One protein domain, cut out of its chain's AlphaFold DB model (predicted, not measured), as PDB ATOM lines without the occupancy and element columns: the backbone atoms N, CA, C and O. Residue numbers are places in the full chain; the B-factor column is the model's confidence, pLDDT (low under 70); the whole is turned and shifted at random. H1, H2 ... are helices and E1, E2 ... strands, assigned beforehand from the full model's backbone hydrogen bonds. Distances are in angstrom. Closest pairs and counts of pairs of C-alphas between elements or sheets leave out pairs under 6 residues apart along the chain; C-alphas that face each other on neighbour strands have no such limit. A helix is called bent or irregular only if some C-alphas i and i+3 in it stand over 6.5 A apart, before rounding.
ATOM      1  N   ALA A   2     284.044 213.635 253.191       42.84
ATOM      2  CA  ALA A   2     283.997 214.121 251.809       42.84
ATOM      3  C   ALA A   2     283.069 215.340 251.699       42.84
ATOM      4  O   ALA A   2     281.903 215.242 252.074       42.84
ATOM      5  N   LEU A   3     283.563 216.474 251.183       55.28
ATOM      6  CA  LEU A   3     282.673 217.552 250.745       55.28
ATOM      7  C   LEU A   3     281.780 217.001 249.625       55.28
ATOM      8  O   LEU A   3     282.287 216.565 248.591       55.28
ATOM      9  N   ARG A   4     280.458 217.008 249.827       64.06
ATOM     10  CA  ARG A   4     279.501 216.753 248.743       64.06
ATOM     11  C   ARG A   4     279.660 217.852 247.684       64.06
ATOM     12  O   ARG A   4     279.859 219.014 248.029       64.06
ATOM     13  N   SER A   5     279.597 217.474 246.407       75.75
ATOM     14  CA  SER A   5     279.670 218.424 245.288       75.75
ATOM     15  C   SER A   5     278.544 219.464 245.369       75.75
ATOM     16  O   SER A   5     277.464 219.167 245.883       75.75
ATOM     17  N   ASP A   6     278.786 220.665 244.832       82.25
ATOM     18  CA  ASP A   6     277.782 221.733 244.750       82.25
ATOM     19  C   ASP A   6     276.520 221.242 244.009       82.25
ATOM     20  O   ASP A   6     276.616 220.659 242.924       82.25
ATOM     21  N   TYR A   7     275.334 221.529 244.554       88.88
ATOM     22  CA  TYR A   7     274.048 221.224 243.925       88.88
ATOM     23  C   TYR A   7     273.677 222.314 242.919       88.88
ATOM     24  O   TYR A   7     273.667 223.497 243.256       88.88
ATOM     25  N   ARG A   8     273.391 221.919 241.675       89.31
ATOM     26  CA  ARG A   8     273.141 222.833 240.539       89.31
ATOM     27  C   ARG A   8     271.894 222.471 239.730       89.31
ATOM     28  O   ARG A   8     271.704 222.998 238.640       89.31
ATOM     29  N   ALA A   9     271.090 221.524 240.211       89.25
ATOM     30  CA  ALA A   9     269.894 221.091 239.499       89.25
ATOM     31  C   ALA A   9     268.771 222.130 239.643       89.25
ATOM     32  O   ALA A   9     268.564 222.672 240.728       89.25
ATOM     33  N   GLY A  10     268.048 222.391 238.552       91.94
ATOM     34  CA  GLY A  10     266.954 223.363 238.510       91.94
ATOM     35  C   GLY A  10     267.407 224.822 238.389       91.94
ATOM     36  O   GLY A  10     268.576 225.118 238.134       91.94
ATOM     37  N   THR A  11     266.470 225.746 238.582       92.50
ATOM     38  CA  THR A  11     266.693 227.202 238.544       92.50
ATOM     39  C   THR A  11     266.056 227.892 239.746       92.50
ATOM     40  O   THR A  11     265.193 227.311 240.403       92.50
ATOM     41  N   ILE A  12     266.478 229.126 240.044       94.88
ATOM     42  CA  ILE A  12     265.918 229.934 241.137       94.88
ATOM     43  C   ILE A  12     265.323 231.256 240.666       94.88
ATOM     44  O   ILE A  12     265.812 231.883 239.726       94.88
ATOM     45  N   SER A  13     264.325 231.724 241.404       93.94
ATOM     46  CA  SER A  13     263.777 233.072 241.315       93.94
ATOM     47  C   SER A  13     263.799 233.739 242.688       93.94
ATOM     48  O   SER A  13     263.437 233.126 243.693       93.94
ATOM     49  N   VAL A  14     264.225 235.001 242.722       92.81
ATOM     50  CA  VAL A  14     264.310 235.834 243.929       92.81
ATOM     51  C   VAL A  14     263.897 237.250 243.557       92.81
ATOM     52  O   VAL A  14     264.472 237.848 242.647       92.81
ATOM     53  N   ALA A  15     262.898 237.800 244.245       91.62
ATOM     54  CA  ALA A  15     262.513 239.195 244.049       91.62
ATOM     55  C   ALA A  15     263.583 240.147 244.621       91.62
ATOM     56  O   ALA A  15     264.316 239.796 245.548       91.62
ATOM     57  N   THR A  16     263.673 241.369 244.087       87.75
ATOM     58  CA  THR A  16     264.647 242.373 244.547       87.75
ATOM     59  C   THR A  16     264.522 242.615 246.052       87.75
ATOM     60  O   THR A  16     263.457 242.995 246.530       87.75
ATOM     61  N   GLY A  17     265.612 242.410 246.798       86.25
ATOM     62  CA  GLY A  17     265.639 242.619 248.248       86.25
ATOM     63  C   GLY A  17     264.797 241.627 249.059       86.25
ATOM     64  O   GLY A  17     264.620 241.831 250.257       86.25
ATOM     65  N   ALA A  18     264.277 240.559 248.449       90.94
ATOM     66  CA  ALA A  18     263.553 239.522 249.170       90.94
ATOM     67  C   ALA A  18     264.513 238.537 249.850       90.94
ATOM     68  O   ALA A  18     265.654 238.344 249.428       90.94
ATOM     69  N   THR A  19     264.030 237.885 250.903       92.44
ATOM     70  CA  THR A  19     264.697 236.734 251.527       92.44
ATOM     71  C   THR A  19     264.164 235.408 250.993       92.44
ATOM     72  O   THR A  19     264.849 234.402 251.113       92.44
ATOM     73  N   ALA A  20     262.972 235.376 250.394       94.00
ATOM     74  CA  ALA A  20     262.387 234.161 249.836       94.00
ATOM     75  C   ALA A  20     262.987 233.822 248.463       94.00
ATOM     76  O   ALA A  20     263.011 234.663 247.563       94.00
ATOM     77  N   VAL A  21     263.425 232.574 248.305       93.88
ATOM     78  CA  VAL A  21     263.968 232.013 247.066       93.88
ATOM     79  C   VAL A  21     263.073 230.856 246.643       93.88
ATOM     80  O   VAL A  21     262.867 229.904 247.398       93.88
ATOM     81  N   THR A  22     262.549 230.932 245.425       95.06
ATOM     82  CA  THR A  22     261.709 229.882 244.841       95.06
ATOM     83  C   THR A  22     262.506 229.110 243.802       95.06
ATOM     84  O   THR A  22     263.103 229.706 242.910       95.06
ATOM     85  N   GLY A  23     262.530 227.789 243.925       93.81
ATOM     86  CA  GLY A  23     263.194 226.871 243.012       93.81
ATOM     87  C   GLY A  23     262.213 226.223 242.039       93.81
ATOM     88  O   GLY A  23     261.062 225.956 242.380       93.81
ATOM     89  N   SER A  24     262.678 225.941 240.826       92.75
ATOM     90  CA  SER A  24     261.973 225.111 239.848       92.75
ATOM     91  C   SER A  24     262.870 223.959 239.412       92.75
ATOM     92  O   SER A  24     264.037 224.170 239.078       92.75
ATOM     93  N   GLY A  25     262.351 222.727 239.447       90.31
ATOM     94  CA  GLY A  25     263.146 221.519 239.187       90.31
ATOM     95  C   GLY A  25     264.223 221.247 240.248       90.31
ATOM     96  O   GLY A  25     265.249 220.644 239.938       90.31
ATOM     97  N   THR A  26     264.013 221.726 241.475       92.25
ATOM     98  CA  THR A  26     264.923 221.580 242.618       92.25
ATOM     99  C   THR A  26     264.407 220.535 243.612       92.25
ATOM    100  O   THR A  26     263.226 220.197 243.611       92.25
ATOM    101  N   ALA A  27     265.298 220.022 244.463       91.12
ATOM    102  CA  ALA A  27     264.999 219.047 245.513       91.12
ATOM    103  C   ALA A  27     265.782 219.374 246.799       91.12
ATOM    104  O   ALA A  27     266.578 218.568 247.273       91.12
ATOM    105  N   TRP A  28     265.664 220.609 247.299       92.81
ATOM    106  CA  TRP A  28     266.536 221.135 248.361       92.81
ATOM    107  C   TRP A  28     266.401 220.440 249.716       92.81
ATOM    108  O   TRP A  28     267.418 220.173 250.357       92.81
ATOM    109  N   LEU A  29     265.178 220.129 250.142       88.44
ATOM    110  CA  LEU A  29     264.923 219.459 251.414       88.44
ATOM    111  C   LEU A  29     265.384 217.997 251.345       88.44
ATOM    112  O   LEU A  29     266.076 217.517 252.237       88.44
ATOM    113  N   THR A  30     265.084 217.324 250.234       86.19
ATOM    114  CA  THR A  30     265.502 215.950 249.932       86.19
ATOM    115  C   THR A  30     267.023 215.832 249.785       86.19
ATOM    116  O   THR A  30     267.618 214.842 250.210       86.19
ATOM    117  N   ALA A  31     267.682 216.850 249.226       83.44
ATOM    118  CA  ALA A  31     269.140 216.929 249.152       83.44
ATOM    119  C   ALA A  31     269.798 217.198 250.523       83.44
ATOM    120  O   ALA A  31     270.999 216.966 250.680       83.44
ATOM    121  N   GLY A  32     269.017 217.606 251.530       84.81
ATOM    122  CA  GLY A  32     269.470 217.809 252.905       84.81
ATOM    123  C   GLY A  32     270.107 219.174 253.162       84.81
ATOM    124  O   GLY A  32     270.909 219.291 254.087       84.81
ATOM    125  N   PHE A  33     269.782 220.191 252.357       87.81
ATOM    126  CA  PHE A  33     270.188 221.566 252.648       87.81
ATOM    127  C   PHE A  33     269.433 222.103 253.869       87.81
ATOM    128  O   PHE A  33     268.267 221.777 254.089       87.81
ATOM    129  N   ALA A  34     270.085 222.951 254.656       86.75
ATOM    130  CA  ALA A  34     269.496 223.582 255.827       86.75
ATOM    131  C   ALA A  34     270.054 224.998 256.043       86.75
ATOM    132  O   ALA A  34     270.819 225.530 255.239       86.75
ATOM    133  N   GLU A  35     269.665 225.609 257.159       87.00
ATOM    134  CA  GLU A  35     270.241 226.871 257.623       87.00
ATOM    135  C   GLU A  35     271.782 226.813 257.674       87.00
ATOM    136  O   GLU A  35     272.362 225.831 258.147       87.00
ATOM    137  N   GLY A  36     272.427 227.880 257.192       84.31
ATOM    138  CA  GLY A  36     273.883 228.051 257.152       84.31
ATOM    139  C   GLY A  36     274.544 227.679 255.820       84.31
ATOM    140  O   GLY A  36     275.667 228.114 255.551       84.31
ATOM    141  N   ASP A  37     273.844 226.947 254.948       89.44
ATOM    142  CA  ASP A  37     274.334 226.615 253.608       89.44
ATOM    143  C   ASP A  37     274.430 227.859 252.708       89.44
ATOM    144  O   ASP A  37     273.794 228.889 252.945       89.44
ATOM    145  N   GLN A  38     275.253 227.791 251.661       91.06
ATOM    146  CA  GLN A  38     275.553 228.946 250.810       91.06
ATOM    147  C   GLN A  38     274.906 228.816 249.435       91.06
ATOM    148  O   GLN A  38     275.203 227.895 248.672       91.06
ATOM    149  N   LEU A  39     274.068 229.790 249.090       92.38
ATOM    150  CA  LEU A  39     273.500 229.957 247.759       92.38
ATOM    151  C   LEU A  39     274.372 230.922 246.961       92.38
ATOM    152  O   LEU A  39     274.534 232.069 247.362       92.38
ATOM    153  N   PHE A  40     274.876 230.508 245.801       92.38
ATOM    154  CA  PHE A  40     275.504 231.428 244.858       92.38
ATOM    155  C   PHE A  40     274.718 231.495 243.557       92.38
ATOM    156  O   PHE A  40     274.459 230.468 242.929       92.38
ATOM    157  N   ALA A  41     274.418 232.710 243.120       91.00
ATOM    158  CA  ALA A  41     273.777 232.994 241.847       91.00
ATOM    159  C   ALA A  41     274.180 234.396 241.386       91.00
ATOM    160  O   ALA A  41     274.388 235.281 242.214       91.00
ATOM    161  N   ASP A  42     274.346 234.570 240.077       88.12
ATOM    162  CA  ASP A  42     274.706 235.851 239.448       88.12
ATOM    163  C   ASP A  42     275.910 236.579 240.096       88.12
ATOM    164  O   ASP A  42     275.943 237.794 240.251       88.12
ATOM    165  N   GLY A  43     276.905 235.815 240.563       84.62
ATOM    166  CA  GLY A  43     278.101 236.352 241.228       84.62
ATOM    167  C   GLY A  43     277.924 236.750 242.700       84.62
ATOM    168  O   GLY A  43     278.922 236.994 243.377       84.62
ATOM    169  N   TYR A  44     276.700 236.737 243.231       89.88
ATOM    170  CA  TYR A  44     276.409 237.011 244.639       89.88
ATOM    171  C   TYR A  44     276.300 235.723 245.458       89.88
ATOM    172  O   TYR A  44     275.992 234.650 244.936       89.88
ATOM    173  N   CYS A  45     276.559 235.841 246.760       89.69
ATOM    174  CA  CYS A  45     276.402 234.767 247.734       89.69
ATOM    175  C   CYS A  45     275.358 235.175 248.778       89.69
ATOM    176  O   CYS A  45     275.501 236.217 249.417       89.69
ATOM    177  N   GLY A  46     274.339 234.344 248.967       90.00
ATOM    178  CA  GLY A  46     273.388 234.415 250.071       90.00
ATOM    179  C   GLY A  46     273.626 233.270 251.054       90.00
ATOM    180  O   GLY A  46     274.059 232.187 250.659       90.00
ATOM    181  N   ILE A  47     273.343 233.504 252.333       91.56
ATOM    182  CA  ILE A  47     273.330 232.456 253.361       91.56
ATOM    183  C   ILE A  47     271.890 231.977 253.502       91.56
ATOM    184  O   ILE A  47     270.994 232.801 253.681       91.56
ATOM    185  N   VAL A  48     271.666 230.671 253.417       92.50
ATOM    186  CA  VAL A  48     270.356 230.052 253.633       92.50
ATOM    187  C   VAL A  48     269.971 230.226 255.105       92.50
ATOM    188  O   VAL A  48     270.718 229.831 255.993       92.50
ATOM    189  N   GLY A  49     268.821 230.847 255.361       89.06
ATOM    190  CA  GLY A  49     268.230 231.006 256.692       89.06
ATOM    191  C   GLY A  49     267.325 229.836 257.077       89.06
ATOM    192  O   GLY A  49     267.328 229.412 258.221       89.06
ATOM    193  N   ALA A  50     266.582 229.268 256.126       91.38
ATOM    194  CA  ALA A  50     265.836 228.025 256.317       91.38
ATOM    195  C   ALA A  50     265.523 227.375 254.966       91.38
ATOM    196  O   ALA A  50     265.333 228.066 253.968       91.38
ATOM    197  N   VAL A  51     265.401 226.050 254.933       92.44
ATOM    198  CA  VAL A  51     264.863 225.316 253.777       92.44
ATOM    199  C   VAL A  51     263.477 224.816 254.158       92.44
ATOM    200  O   VAL A  51     263.333 224.004 255.065       92.44
ATOM    201  N   THR A  52     262.449 225.355 253.506       91.12
ATOM    202  CA  THR A  52     261.039 225.103 253.852       91.12
ATOM    203  C   THR A  52     260.403 223.989 253.019       91.12
ATOM    204  O   THR A  52     259.441 223.370 253.463       91.12
ATOM    205  N   SER A  53     260.933 223.708 251.826       94.44
ATOM    206  CA  SER A  53     260.534 222.581 250.974       94.44
ATOM    207  C   SER A  53     261.602 222.306 249.907       94.44
ATOM    208  O   SER A  53     262.606 223.013 249.820       94.44
ATOM    209  N   ASP A  54     261.366 221.314 249.045       93.25
ATOM    210  CA  ASP A  54     262.225 221.019 247.890       93.25
ATOM    211  C   ASP A  54     262.362 222.174 246.883       93.25
ATOM    212  O   ASP A  54     263.331 222.207 246.119       93.25
ATOM    213  N   THR A  55     261.438 223.137 246.912       93.94
ATOM    214  CA  THR A  55     261.343 224.268 245.977       93.94
ATOM    215  C   THR A  55     261.256 225.631 246.663       93.94
ATOM    216  O   THR A  55     261.071 226.645 245.991       93.94
ATOM    217  N   ALA A  56     261.392 225.703 247.987       93.19
ATOM    218  CA  ALA A  56     261.338 226.964 248.716       93.19
ATOM    219  C   ALA A  56     262.366 226.995 249.848       93.19
ATOM    220  O   ALA A  56     262.362 226.139 250.738       93.19
ATOM    221  N   LEU A  57     263.209 228.024 249.840       94.69
ATOM    222  CA  LEU A  57     264.123 228.350 250.930       94.69
ATOM    223  C   LEU A  57     264.074 229.851 251.225       94.69
ATOM    224  O   LEU A  57     263.637 230.652 250.397       94.69
ATOM    225  N   THR A  58     264.537 230.238 252.404       94.75
ATOM    226  CA  THR A  58     264.742 231.632 252.788       94.75
ATOM    227  C   THR A  58     266.224 231.908 252.983       94.75
ATOM    228  O   THR A  58     267.005 231.016 253.309       94.75
ATOM    229  N   LEU A  59     266.628 233.157 252.786       93.00
ATOM    230  CA  LEU A  59     267.961 233.660 253.075       93.00
ATOM    231  C   LEU A  59     267.968 234.363 254.431       93.00
ATOM    232  O   LEU A  59     267.016 235.059 254.783       93.00
ATOM    233  N   ALA A  60     269.071 234.233 255.164       91.19
ATOM    234  CA  ALA A  60     269.281 234.909 256.443       91.19
ATOM    235  C   ALA A  60     269.363 236.442 256.296       91.19
ATOM    236  O   ALA A  60     269.154 237.178 257.258       91.19
ATOM    237  N   GLN A  61     269.669 236.936 255.091       91.94
ATOM    238  CA  GLN A  61     269.712 238.357 254.755       91.94
ATOM    239  C   GLN A  61     269.042 238.611 253.394       91.94
ATOM    240  O   GLN A  61     269.061 237.719 252.541       91.94
ATOM    241  N   PRO A  62     268.475 239.813 253.160       91.69
ATOM    242  CA  PRO A  62     267.911 240.198 251.868       91.69
ATOM    243  C   PRO A  62     268.875 239.963 250.700       91.69
ATOM    244  O   PRO A  62     270.052 240.324 250.778       91.69
ATOM    245  N   TRP A  63     268.380 239.398 249.597       92.06
ATOM    246  CA  TRP A  63     269.181 239.169 248.398       92.06
ATOM    247  C   TRP A  63     269.639 240.490 247.771       92.06
ATOM    248  O   TRP A  63     268.828 241.345 247.407       92.06
ATOM    249  N   ARG A  64     270.960 240.657 247.633       86.94
ATOM    250  CA  ARG A  64     271.588 241.901 247.147       86.94
ATOM    251  C   ARG A  64     271.911 241.893 245.653       86.94
ATOM    252  O   ARG A  64     272.284 242.934 245.126       86.94
ATOM    253  N   GLY A  65     271.756 240.755 244.979       83.81
ATOM    254  CA  GLY A  65     272.138 240.567 243.578       83.81
ATOM    255  C   GLY A  65     271.097 241.000 242.546       83.81
ATOM    256  O   GLY A  65     271.134 240.512 241.428       83.81
ATOM    257  N   GLY A  66     270.143 241.864 242.906       86.38
ATOM    258  CA  GLY A  66     269.033 242.233 242.018       86.38
ATOM    259  C   GLY A  66     268.011 241.105 241.812       86.38
ATOM    260  O   GLY A  66     268.090 240.054 242.443       86.38
ATOM    261  N   MET A  67     266.999 241.341 240.973       91.50
ATOM    262  CA  MET A  67     265.951 240.349 240.708       91.50
ATOM    263  C   MET A  67     266.502 239.169 239.902       91.50
ATOM    264  O   MET A  67     267.054 239.356 238.822       91.50
ATOM    265  N   LEU A  68     266.263 237.952 240.387       92.31
ATOM    266  CA  LEU A  68     266.511 236.717 239.649       92.31
ATOM    267  C   LEU A  68     265.183 236.105 239.217       92.31
ATOM    268  O   LEU A  68     264.256 235.994 240.020       92.31
ATOM    269  N   ASN A  69     265.099 235.669 237.964       92.06
ATOM    270  CA  ASN A  69     263.933 234.966 237.440       92.06
ATOM    271  C   ASN A  69     264.384 233.747 236.632       92.06
ATOM    272  O   ASN A  69     264.898 233.899 235.526       92.06
ATOM    273  N   GLY A  70     264.234 232.549 237.196       90.56
ATOM    274  CA  GLY A  70     264.670 231.303 236.564       90.56
ATOM    275  C   GLY A  70     266.181 231.235 236.313       90.56
ATOM    276  O   GLY A  70     266.614 230.633 235.335       90.56
ATOM    277  N   ALA A  71     266.989 231.849 237.179       90.44
ATOM    278  CA  ALA A  71     268.436 231.928 237.032       90.44
ATOM    279  C   ALA A  71     269.145 230.629 237.448       90.44
ATOM    280  O   ALA A  71     268.687 229.891 238.327       90.44
ATOM    281  N   ALA A  72     270.305 230.373 236.841       91.19
ATOM    282  CA  ALA A  72     271.203 229.309 237.271       91.19
ATOM    283  C   ALA A  72     271.849 229.654 238.622       91.19
ATOM    284  O   ALA A  72     272.174 230.809 238.904       91.19
ATOM    285  N   TYR A  73     272.076 228.632 239.443       93.75
ATOM    286  CA  TYR A  73     272.636 228.788 240.780       93.75
ATOM    287  C   TYR A  73     273.525 227.601 241.153       93.75
ATOM    288  O   TYR A  73     273.597 226.587 240.455       93.75
ATOM    289  N   ARG A  74     274.208 227.731 242.285       91.62
ATOM    290  CA  ARG A  74     274.826 226.619 243.002       91.62
ATOM    291  C   ARG A  74     274.484 226.731 244.484       91.62
ATOM    292  O   ARG A  74     274.614 227.807 245.063       91.62
ATOM    293  N   LEU A  75     274.073 225.630 245.095       90.56
ATOM    294  CA  LEU A  75     273.981 225.492 246.544       90.56
ATOM    295  C   LEU A  75     275.178 224.686 247.034       90.56
ATOM    296  O   LEU A  75     275.480 223.610 246.511       90.56
ATOM    297  N   ARG A  76     275.865 225.222 248.036       88.94
ATOM    298  CA  ARG A  76     277.012 224.594 248.677       88.94
ATOM    299  C   ARG A  76     276.667 224.280 250.123       88.94
ATOM    300  O   ARG A  76     276.319 225.186 250.878       88.94
ATOM    301  N   TYR A  77     276.815 223.011 250.491       85.50
ATOM    302  CA  TYR A  77     276.687 222.567 251.874       85.50
ATOM    303  C   TYR A  77     277.750 223.255 252.737       85.50
ATOM    304  O   TYR A  77     278.936 223.264 252.385       85.50
ATOM    305  N   GLN A  78     277.349 223.795 253.882       82.31
ATOM    306  CA  GLN A  78     278.273 224.074 254.967       82.31
ATOM    307  C   GLN A  78     278.853 222.731 255.429       82.31
ATOM    308  O   GLN A  78     278.129 221.755 255.600       82.31
ATOM    309  N   GLY A  79     280.172 222.644 255.612       75.69
ATOM    310  CA  GLY A  79     280.785 221.383 256.034       75.69
ATOM    311  C   GLY A  79     280.248 220.925 257.395       75.69
ATOM    312  O   GLY A  79     280.255 221.717 258.340       75.69
ATOM    313  N   ASP A  80     279.862 219.650 257.516       68.69
ATOM    314  CA  ASP A  80     279.299 219.061 258.750       68.69
ATOM    315  C   ASP A  80     280.154 219.357 259.993       68.69
ATOM    316  O   ASP A  80     279.638 219.620 261.078       68.69
ATOM    317  N   GLY A  81     281.479 219.410 259.822       70.44
ATOM    318  CA  GLY A  81     282.429 219.711 260.893       70.44
ATOM    319  C   GLY A  81     282.264 221.115 261.478       70.44
ATOM    320  O   GLY A  81     282.449 221.291 262.676       70.44
ATOM    321  N   SER A  82     281.856 222.104 260.677       72.56
ATOM    322  CA  SER A  82     281.602 223.466 261.159       72.56
ATOM    323  C   SER A  82     280.351 223.516 262.041       72.56
ATOM    324  O   SER A  82     280.401 224.087 263.129       72.56
ATOM    325  N   ARG A  83     279.271 222.833 261.640       74.75
ATOM    326  CA  ARG A  83     278.017 222.762 262.412       74.75
ATOM    327  C   ARG A  83     278.200 221.990 263.717       74.75
ATOM    328  O   ARG A  83     277.846 222.497 264.780       74.75
ATOM    329  N   ILE A  84     278.851 220.829 263.649       79.62
ATOM    330  CA  ILE A  84     279.183 220.017 264.826       79.62
ATOM    331  C   ILE A  84     280.115 220.789 265.766       79.62
ATOM    332  O   ILE A  84     279.897 220.785 266.970       79.62
ATOM    333  N   SER A  85     281.115 221.512 265.246       80.50
ATOM    334  CA  SER A  85     282.024 222.301 266.090       80.50
ATOM    335  C   SER A  85     281.339 223.479 266.798       80.50
ATOM    336  O   SER A  85     281.685 223.784 267.939       80.50
ATOM    337  N   ALA A  86     280.345 224.116 266.165       78.19
ATOM    338  CA  ALA A  86     279.568 225.199 266.769       78.19
ATOM    339  C   ALA A  86     278.640 224.680 267.880       78.19
ATOM    340  O   ALA A  86     278.637 225.226 268.981       78.19
ATOM    341  N   GLN A  87     277.922 223.581 267.625       84.00
ATOM    342  CA  GLN A  87     277.086 222.919 268.634       84.00
ATOM    343  C   GLN A  87     277.923 222.348 269.788       84.00
ATOM    344  O   GLN A  87     277.548 222.483 270.949       84.00
ATOM    345  N   ALA A  88     279.099 221.780 269.497       86.56
ATOM    346  CA  ALA A  88     280.033 221.317 270.519       86.56
ATOM    347  C   ALA A  88     280.533 222.474 271.397       86.56
ATOM    348  O   ALA A  88     280.603 222.318 272.610       86.56
ATOM    349  N   ARG A  89     280.819 223.653 270.825       84.12
ATOM    350  CA  ARG A  89     281.150 224.850 271.616       84.12
ATOM    351  C   ARG A  89     280.007 225.290 272.523       84.12
ATOM    352  O   ARG A  89     280.275 225.625 273.668       84.12
ATOM    353  N   GLN A  90     278.767 225.284 272.036       86.56
ATOM    354  CA  GLN A  90     277.604 225.620 272.863       86.56
ATOM    355  C   GLN A  90     277.418 224.627 274.012       86.56
ATOM    356  O   GLN A  90     277.133 225.037 275.131       86.56
ATOM    357  N   LEU A  91     277.628 223.331 273.765       86.50
ATOM    358  CA  LEU A  91     277.596 222.318 274.818       86.50
ATOM    359  C   LEU A  91     278.728 222.519 275.834       86.50
ATOM    360  O   LEU A  91     278.492 222.422 277.031       86.50
ATOM    361  N   ILE A  92     279.943 222.819 275.369       86.12
ATOM    362  CA  ILE A  92     281.088 223.115 276.242       86.12
ATOM    363  C   ILE A  92     280.808 224.352 277.099       86.12
ATOM    364  O   ILE A  92     281.116 224.337 278.283       86.12
ATOM    365  N   ASP A  93     280.200 225.394 276.536       85.06
ATOM    366  CA  ASP A  93     279.806 226.589 277.285       85.06
ATOM    367  C   ASP A  93     278.719 226.262 278.323       85.06
ATOM    368  O   ASP A  93     278.853 226.600 279.497       85.06
ATOM    369  N   LEU A  94     277.691 225.499 277.934       83.56
ATOM    370  CA  LEU A  94     276.617 225.088 278.841       83.56
ATOM    371  C   LEU A  94     277.121 224.218 280.004       83.56
ATOM    372  O   LEU A  94     276.648 224.360 281.130       83.56
ATOM    373  N   LEU A  95     278.063 223.311 279.735       85.00
ATOM    374  CA  LEU A  95     278.603 222.399 280.742       85.00
ATOM    375  C   LEU A  95     279.719 223.034 281.577       85.00
ATOM    376  O   LEU A  95     279.798 222.737 282.766       85.00
ATOM    377  N   GLY A  96     280.553 223.889 280.979       77.25
ATOM    378  CA  GLY A  96     281.809 224.329 281.585       77.25
ATOM    379  C   GLY A  96     281.891 225.786 282.029       77.25
ATOM    380  O   GLY A  96     282.819 226.172 282.733       77.25
ATOM    381  N   ASN A  97     280.922 226.629 281.663       76.06
ATOM    382  CA  ASN A  97     280.958 228.045 282.046       76.06
ATOM    383  C   ASN A  97     280.359 228.306 283.443       76.06
ATOM    384  O   ASN A  97     280.500 229.393 283.998       76.06
ATOM    385  N   SER A  98     279.695 227.311 284.049       78.31
ATOM    386  CA  SER A  98     279.101 227.460 285.387       78.31
ATOM    387  C   SER A  98     280.088 227.223 286.538       78.31
ATOM    388  O   SER A  98     279.809 227.640 287.662       78.31
ATOM    389  N   GLY A  99     281.198 226.510 286.304       82.06
ATOM    390  CA  GLY A  99     282.128 226.045 287.344       82.06
ATOM    391  C   GLY A  99     281.556 224.975 288.289       82.06
ATOM    392  O   GLY A  99     282.292 224.379 289.072       82.06
ATOM    393  N   ASN A 100     280.244 224.717 288.246       88.94
ATOM    394  CA  ASN A 100     279.565 223.802 289.163       88.94
ATOM    395  C   ASN A 100     279.818 222.336 288.803       88.94
ATOM    396  O   ASN A 100     279.952 221.500 289.695       88.94
ATOM    397  N   LEU A 101     279.880 222.017 287.506       89.62
ATOM    398  CA  LEU A 101     280.142 220.657 287.040       89.62
ATOM    399  C   LEU A 101     281.600 220.264 287.296       89.62
ATOM    400  O   LEU A 101     281.861 219.145 287.729       89.62
ATOM    401  N   GLU A 102     282.532 221.200 287.103       89.38
ATOM    402  CA  GLU A 102     283.937 221.051 287.478       89.38
ATOM    403  C   GLU A 102     284.083 220.847 288.983       89.38
ATOM    404  O   GLU A 102     284.779 219.930 289.416       89.38
ATOM    405  N   ALA A 103     283.394 221.666 289.785       91.75
ATOM    406  CA  ALA A 103     283.423 221.556 291.237       91.75
ATOM    407  C   ALA A 103     282.860 220.215 291.726       91.75
ATOM    408  O   ALA A 103     283.441 219.614 292.626       91.75
ATOM    409  N   LEU A 104     281.776 219.715 291.120       92.44
ATOM    410  CA  LEU A 104     281.209 218.401 291.427       92.44
ATOM    411  C   LEU A 104     282.139 217.261 290.989       92.44
ATOM    412  O   LEU A 104     282.374 216.331 291.759       92.44
ATOM    413  N   GLY A 105     282.676 217.337 289.768       91.62
ATOM    414  CA  GLY A 105     283.592 216.340 289.208       91.62
ATOM    415  C   GLY A 105     284.936 216.271 289.936       91.62
ATOM    416  O   GLY A 105     285.576 215.222 289.935       91.62
ATOM    417  N   GLY A 106     285.345 217.361 290.593       90.88
ATOM    418  CA  GLY A 106     286.539 217.430 291.436       90.88
ATOM    419  C   GLY A 106     286.370 216.845 292.844       90.88
ATOM    420  O   GLY A 106     287.360 216.712 293.565       90.88
ATOM    421  N   LEU A 107     285.150 216.486 293.261       93.75
ATOM    422  CA  LEU A 107     284.924 215.874 294.570       93.75
ATOM    423  C   LEU A 107     285.408 214.421 294.594       93.75
ATOM    424  O   LEU A 107     285.119 213.622 293.706       93.75
ATOM    425  N   GLN A 108     286.074 214.034 295.681       92.19
ATOM    426  CA  GLN A 108     286.441 212.639 295.901       92.19
ATOM    427  C   GLN A 108     285.204 211.813 296.284       92.19
ATOM    428  O   GLN A 108     284.642 211.989 297.365       92.19
ATOM    429  N   LEU A 125     282.375 218.264 300.451       96.25
ATOM    430  CA  LEU A 125     281.735 217.055 300.963       96.25
ATOM    431  C   LEU A 125     281.516 217.178 302.464       96.25
ATOM    432  O   LEU A 125     282.455 217.431 303.218       96.25
ATOM    433  N   THR A 126     280.294 216.916 302.908       95.69
ATOM    434  CA  THR A 126     279.976 216.727 304.324       95.69
ATOM    435  C   THR A 126     279.663 215.261 304.603       95.69
ATOM    436  O   THR A 126     279.322 214.506 303.693       95.69
ATOM    437  N   THR A 127     279.816 214.826 305.848       96.62
ATOM    438  CA  THR A 127     279.445 213.469 306.256       96.62
ATOM    439  C   THR A 127     277.926 213.347 306.322       96.62
ATOM    440  O   THR A 127     277.275 214.115 307.024       96.62
ATOM    441  N   LEU A 128     277.367 212.344 305.643       96.12
ATOM    442  CA  LEU A 128     275.964 211.960 305.745       96.12
ATOM    443  C   LEU A 128     275.878 210.607 306.452       96.12
ATOM    444  O   LEU A 128     276.186 209.563 305.872       96.12
ATOM    445  N   THR A 129     275.503 210.633 307.729       95.88
ATOM    446  CA  THR A 129     275.463 209.435 308.577       95.88
ATOM    447  C   THR A 129     274.411 208.435 308.091       95.88
ATOM    448  O   THR A 129     273.473 208.789 307.378       95.88
ATOM    449  N   ALA A 130     274.550 207.166 308.489       94.94
ATOM    450  CA  ALA A 130     273.535 206.150 308.204       94.94
ATOM    451  C   ALA A 130     272.171 206.520 308.815       94.94
ATOM    452  O   ALA A 130     271.157 206.380 308.145       94.94
ATOM    453  N   PHE A 131     272.170 207.080 310.031       95.50
ATOM    454  CA  PHE A 131     270.966 207.582 310.696       95.50
ATOM    455  C   PHE A 131     270.302 208.741 309.937       95.50
ATOM    456  O   PHE A 131     269.094 208.763 309.774       95.50
ATOM    457  N   ALA A 132     271.072 209.700 309.413       95.94
ATOM    458  CA  ALA A 132     270.480 210.789 308.634       95.94
ATOM    459  C   ALA A 132     269.810 210.277 307.348       95.94
ATOM    460  O   ALA A 132     268.798 210.823 306.922       95.94
ATOM    461  N   ARG A 133     270.339 209.209 306.735       95.62
ATOM    462  CA  ARG A 133     269.694 208.586 305.571       95.62
ATOM    463  C   ARG A 133     268.392 207.879 305.916       95.62
ATOM    464  O   ARG A 133     267.505 207.934 305.082       95.62
ATOM    465  N   SER A 134     268.281 207.300 307.114       96.06
ATOM    466  CA  SER A 134     267.021 206.713 307.588       96.06
ATOM    467  C   SER A 134     265.967 207.754 307.978       96.06
ATOM    468  O   SER A 134     264.894 207.377 308.415       96.06
ATOM    469  N   LEU A 135     266.302 209.050 307.950       96.81
ATOM    470  CA  LEU A 135     265.336 210.144 308.086       96.81
ATOM    471  C   LEU A 135     264.948 210.719 306.717       96.81
ATOM    472  O   LEU A 135     263.854 211.239 306.544       96.81
ATOM    473  N   LEU A 136     265.871 210.694 305.754       95.50
ATOM    474  CA  LEU A 136     265.645 211.215 304.403       95.50
ATOM    475  C   LEU A 136     264.906 210.222 303.494       95.50
ATOM    476  O   LEU A 136     264.406 210.635 302.450       95.50
ATOM    477  N   ASP A 137     264.881 208.936 303.846       95.75
ATOM    478  CA  ASP A 137     264.126 207.892 303.142       95.75
ATOM    479  C   ASP A 137     262.652 207.807 303.579       95.75
ATOM    480  O   ASP A 137     261.847 207.163 302.904       95.75
ATOM    481  N   ASP A 138     262.298 208.478 304.674       97.12
ATOM    482  CA  ASP A 138     260.964 208.478 305.255       97.12
ATOM    483  C   ASP A 138     259.928 209.148 304.332       97.12
ATOM    484  O   ASP A 138     260.073 210.296 303.908       97.12
ATOM    485  N   ALA A 139     258.841 208.423 304.034       96.81
ATOM    486  CA  ALA A 139     257.803 208.864 303.098       96.81
ATOM    487  C   ALA A 139     256.815 209.878 303.701       96.81
ATOM    488  O   ALA A 139     256.151 210.609 302.962       96.81
ATOM    489  N   ASP A 140     256.686 209.916 305.029       93.50
ATOM    490  CA  ASP A 140     255.756 210.799 305.717       93.50
ATOM    491  C   ASP A 140     256.305 211.324 307.052       93.50
ATOM    492  O   ASP A 140     257.339 210.908 307.575       93.50
ATOM    493  N   ALA A 141     255.595 212.299 307.620       90.31
ATOM    494  CA  ALA A 141     256.021 212.949 308.851       90.31
ATOM    495  C   ALA A 141     255.955 212.025 310.084       90.31
ATOM    496  O   ALA A 141     256.628 212.304 311.076       90.31
ATOM    497  N   ALA A 142     255.109 210.989 310.079       89.06
ATOM    498  CA  ALA A 142     254.983 210.069 311.206       89.06
ATOM    499  C   ALA A 142     256.184 209.119 311.273       89.06
ATOM    500  O   ALA A 142     256.728 208.936 312.364       89.06
ATOM    501  N   THR A 143     256.645 208.596 310.133       93.69
ATOM    502  CA  THR A 143     257.860 207.770 310.082       93.69
ATOM    503  C   THR A 143     259.102 208.599 310.426       93.69
ATOM    504  O   THR A 143     259.843 208.216 311.329       93.69
ATOM    505  N   ALA A 144     259.208 209.829 309.904       95.44
ATOM    506  CA  ALA A 144     260.279 210.766 310.269       95.44
ATOM    507  C   ALA A 144     260.352 211.068 311.781       95.44
ATOM    508  O   ALA A 144     261.432 211.124 312.375       95.44
ATOM    509  N   ARG A 145     259.199 211.235 312.450       92.94
ATOM    510  CA  ARG A 145     259.151 211.414 313.914       92.94
ATOM    511  C   ARG A 145     259.584 210.160 314.664       92.94
ATOM    512  O   ARG A 145     260.273 210.290 315.676       92.94
ATOM    513  N   ALA A 146     259.208 208.977 314.180       90.81
ATOM    514  CA  ALA A 146     259.630 207.712 314.768       90.81
ATOM    515  C   ALA A 146     261.153 207.537 314.672       90.81
ATOM    516  O   ALA A 146     261.778 207.210 315.682       90.81
ATOM    517  N   THR A 147     261.758 207.861 313.524       95.31
ATOM    518  CA  THR A 147     263.217 207.862 313.331       95.31
ATOM    519  C   THR A 147     263.920 208.781 314.333       95.31
ATOM    520  O   THR A 147     264.931 208.405 314.926       95.31
TER     521      THR A 147
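This is residues 2 to 108 and 125 to 147 of the 355 residues of an uncharacterized protein of Agrobacterium vitis (UniProt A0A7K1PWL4). What shape does the model have at first sight? One sheet of seven strands, curled like part of a barrel and folded back on itself into two leaves, makes a head at one end; residues 84 to 103, with most of H2 and part of H3, stick out from it as a stalk. At the far end, beyond a cut, the short strand E8 leads to a small helical hairpin of H4 and H5. What is it built of, and how spread out is it? The printed part has 130 residues with five named helices and eight named strands, in the order E1 E2 H1 E3 E4 E5 E6 E7 H2 H3 E8 H4 H5; the sheet runs E6 E1 E2 E5 E4 E3 E7, antiparallel throughout, and the class is mixed, helices and strands. The whole is extended, with a radius of gyration of the C-alphas of 27.3 A and spans of 82 by 32 by 28 A.

Where do the first elements lie? E1 is residues 11 to 14, with C-alpha 11 at (266.693, 227.202, 238.544), and E2 is residues 20 to 24, 13.5 A long from first to last C-alpha. H1, residues 28 to 31, follows. Which strands come next? E3 is residues 38 to 41, and E4, residues 44 to 53, is the longest strand at 22.4 A. E5 is residues 56 to 59, E6 residues 68 to 71 and E7 residues 73 to 76. What follows the sheet? H2, residues 80 to 96, begins with C-alpha 80 at (279.299, 219.061, 258.750) and is 23.6 A long; H3 is residues 100 to 105. E8 is residues 125 to 127, H4 residues 130 to 136, and H5 residues 141 to 147, ending with C-alpha 147 at (263.217, 207.862, 313.331).

How do the strands from E6 to E5 pair? E6, an edge strand, is antiparallel to E1, with N 12 and O 71 2.9 A apart. E1 and E2 form a hairpin, with N 13 and O 22 2.8 A apart, and E2 is antiparallel to E5, with N 21 and O 57 2.8 A apart. How does the sheet fold over? E3, E4 and E5 make a meander, each strand the antiparallel neighbour of the one before; N 46 and O 39 are 2.8 A apart, as are N 58 and O 50. E4 bends by 74 degrees at residue 50 and is the hinge of a folded sheet, one sheet bent back on itself, in which E6, E1, E2 and E5 face E3 and E7. E7, the other edge strand, is antiparallel to E3, with N 40 and O 74 2.8 A apart. Where do the helices stand? H1 only grazes the strongly twisted sheet with its residues 28 to 30; the closest C-alphas of H1 and E4 are those of Leu 29 and Ser 53, 5.4 A apart. H2 and H3 are close but not clearly touching, about perpendicular at 90 degrees, with the C-alphas of Leu 95 and Leu 101 closest at 6.7 A. H4 and H5, a helical hairpin, touch at a shallow tilt of 9 degrees, opposite ways, with the C-alphas of Leu 135 and Ala 144 closest at 5.5 A. What do the helix backbones show, and does E8 pair? In H2, H3, H4 and H5 every O i to N i+4 pair is within hydrogen-bond range, and H1 is too short for such a pair. E8 pairs with no named strand.

How large is it? The two C-alphas farthest apart are those of Asn 69 and Ala 146, at 82.1 A. Is anything missing, and are any links long? Residues 109 to 124 are not printed, and C-alphas 108 and 125 are 8.2 A apart across the cut. Of the links that are printed whole, none is long. Where is confidence low? The mean pLDDT of the printed part is 88.6, and residues 2 to 4 and residue 80 are under 70.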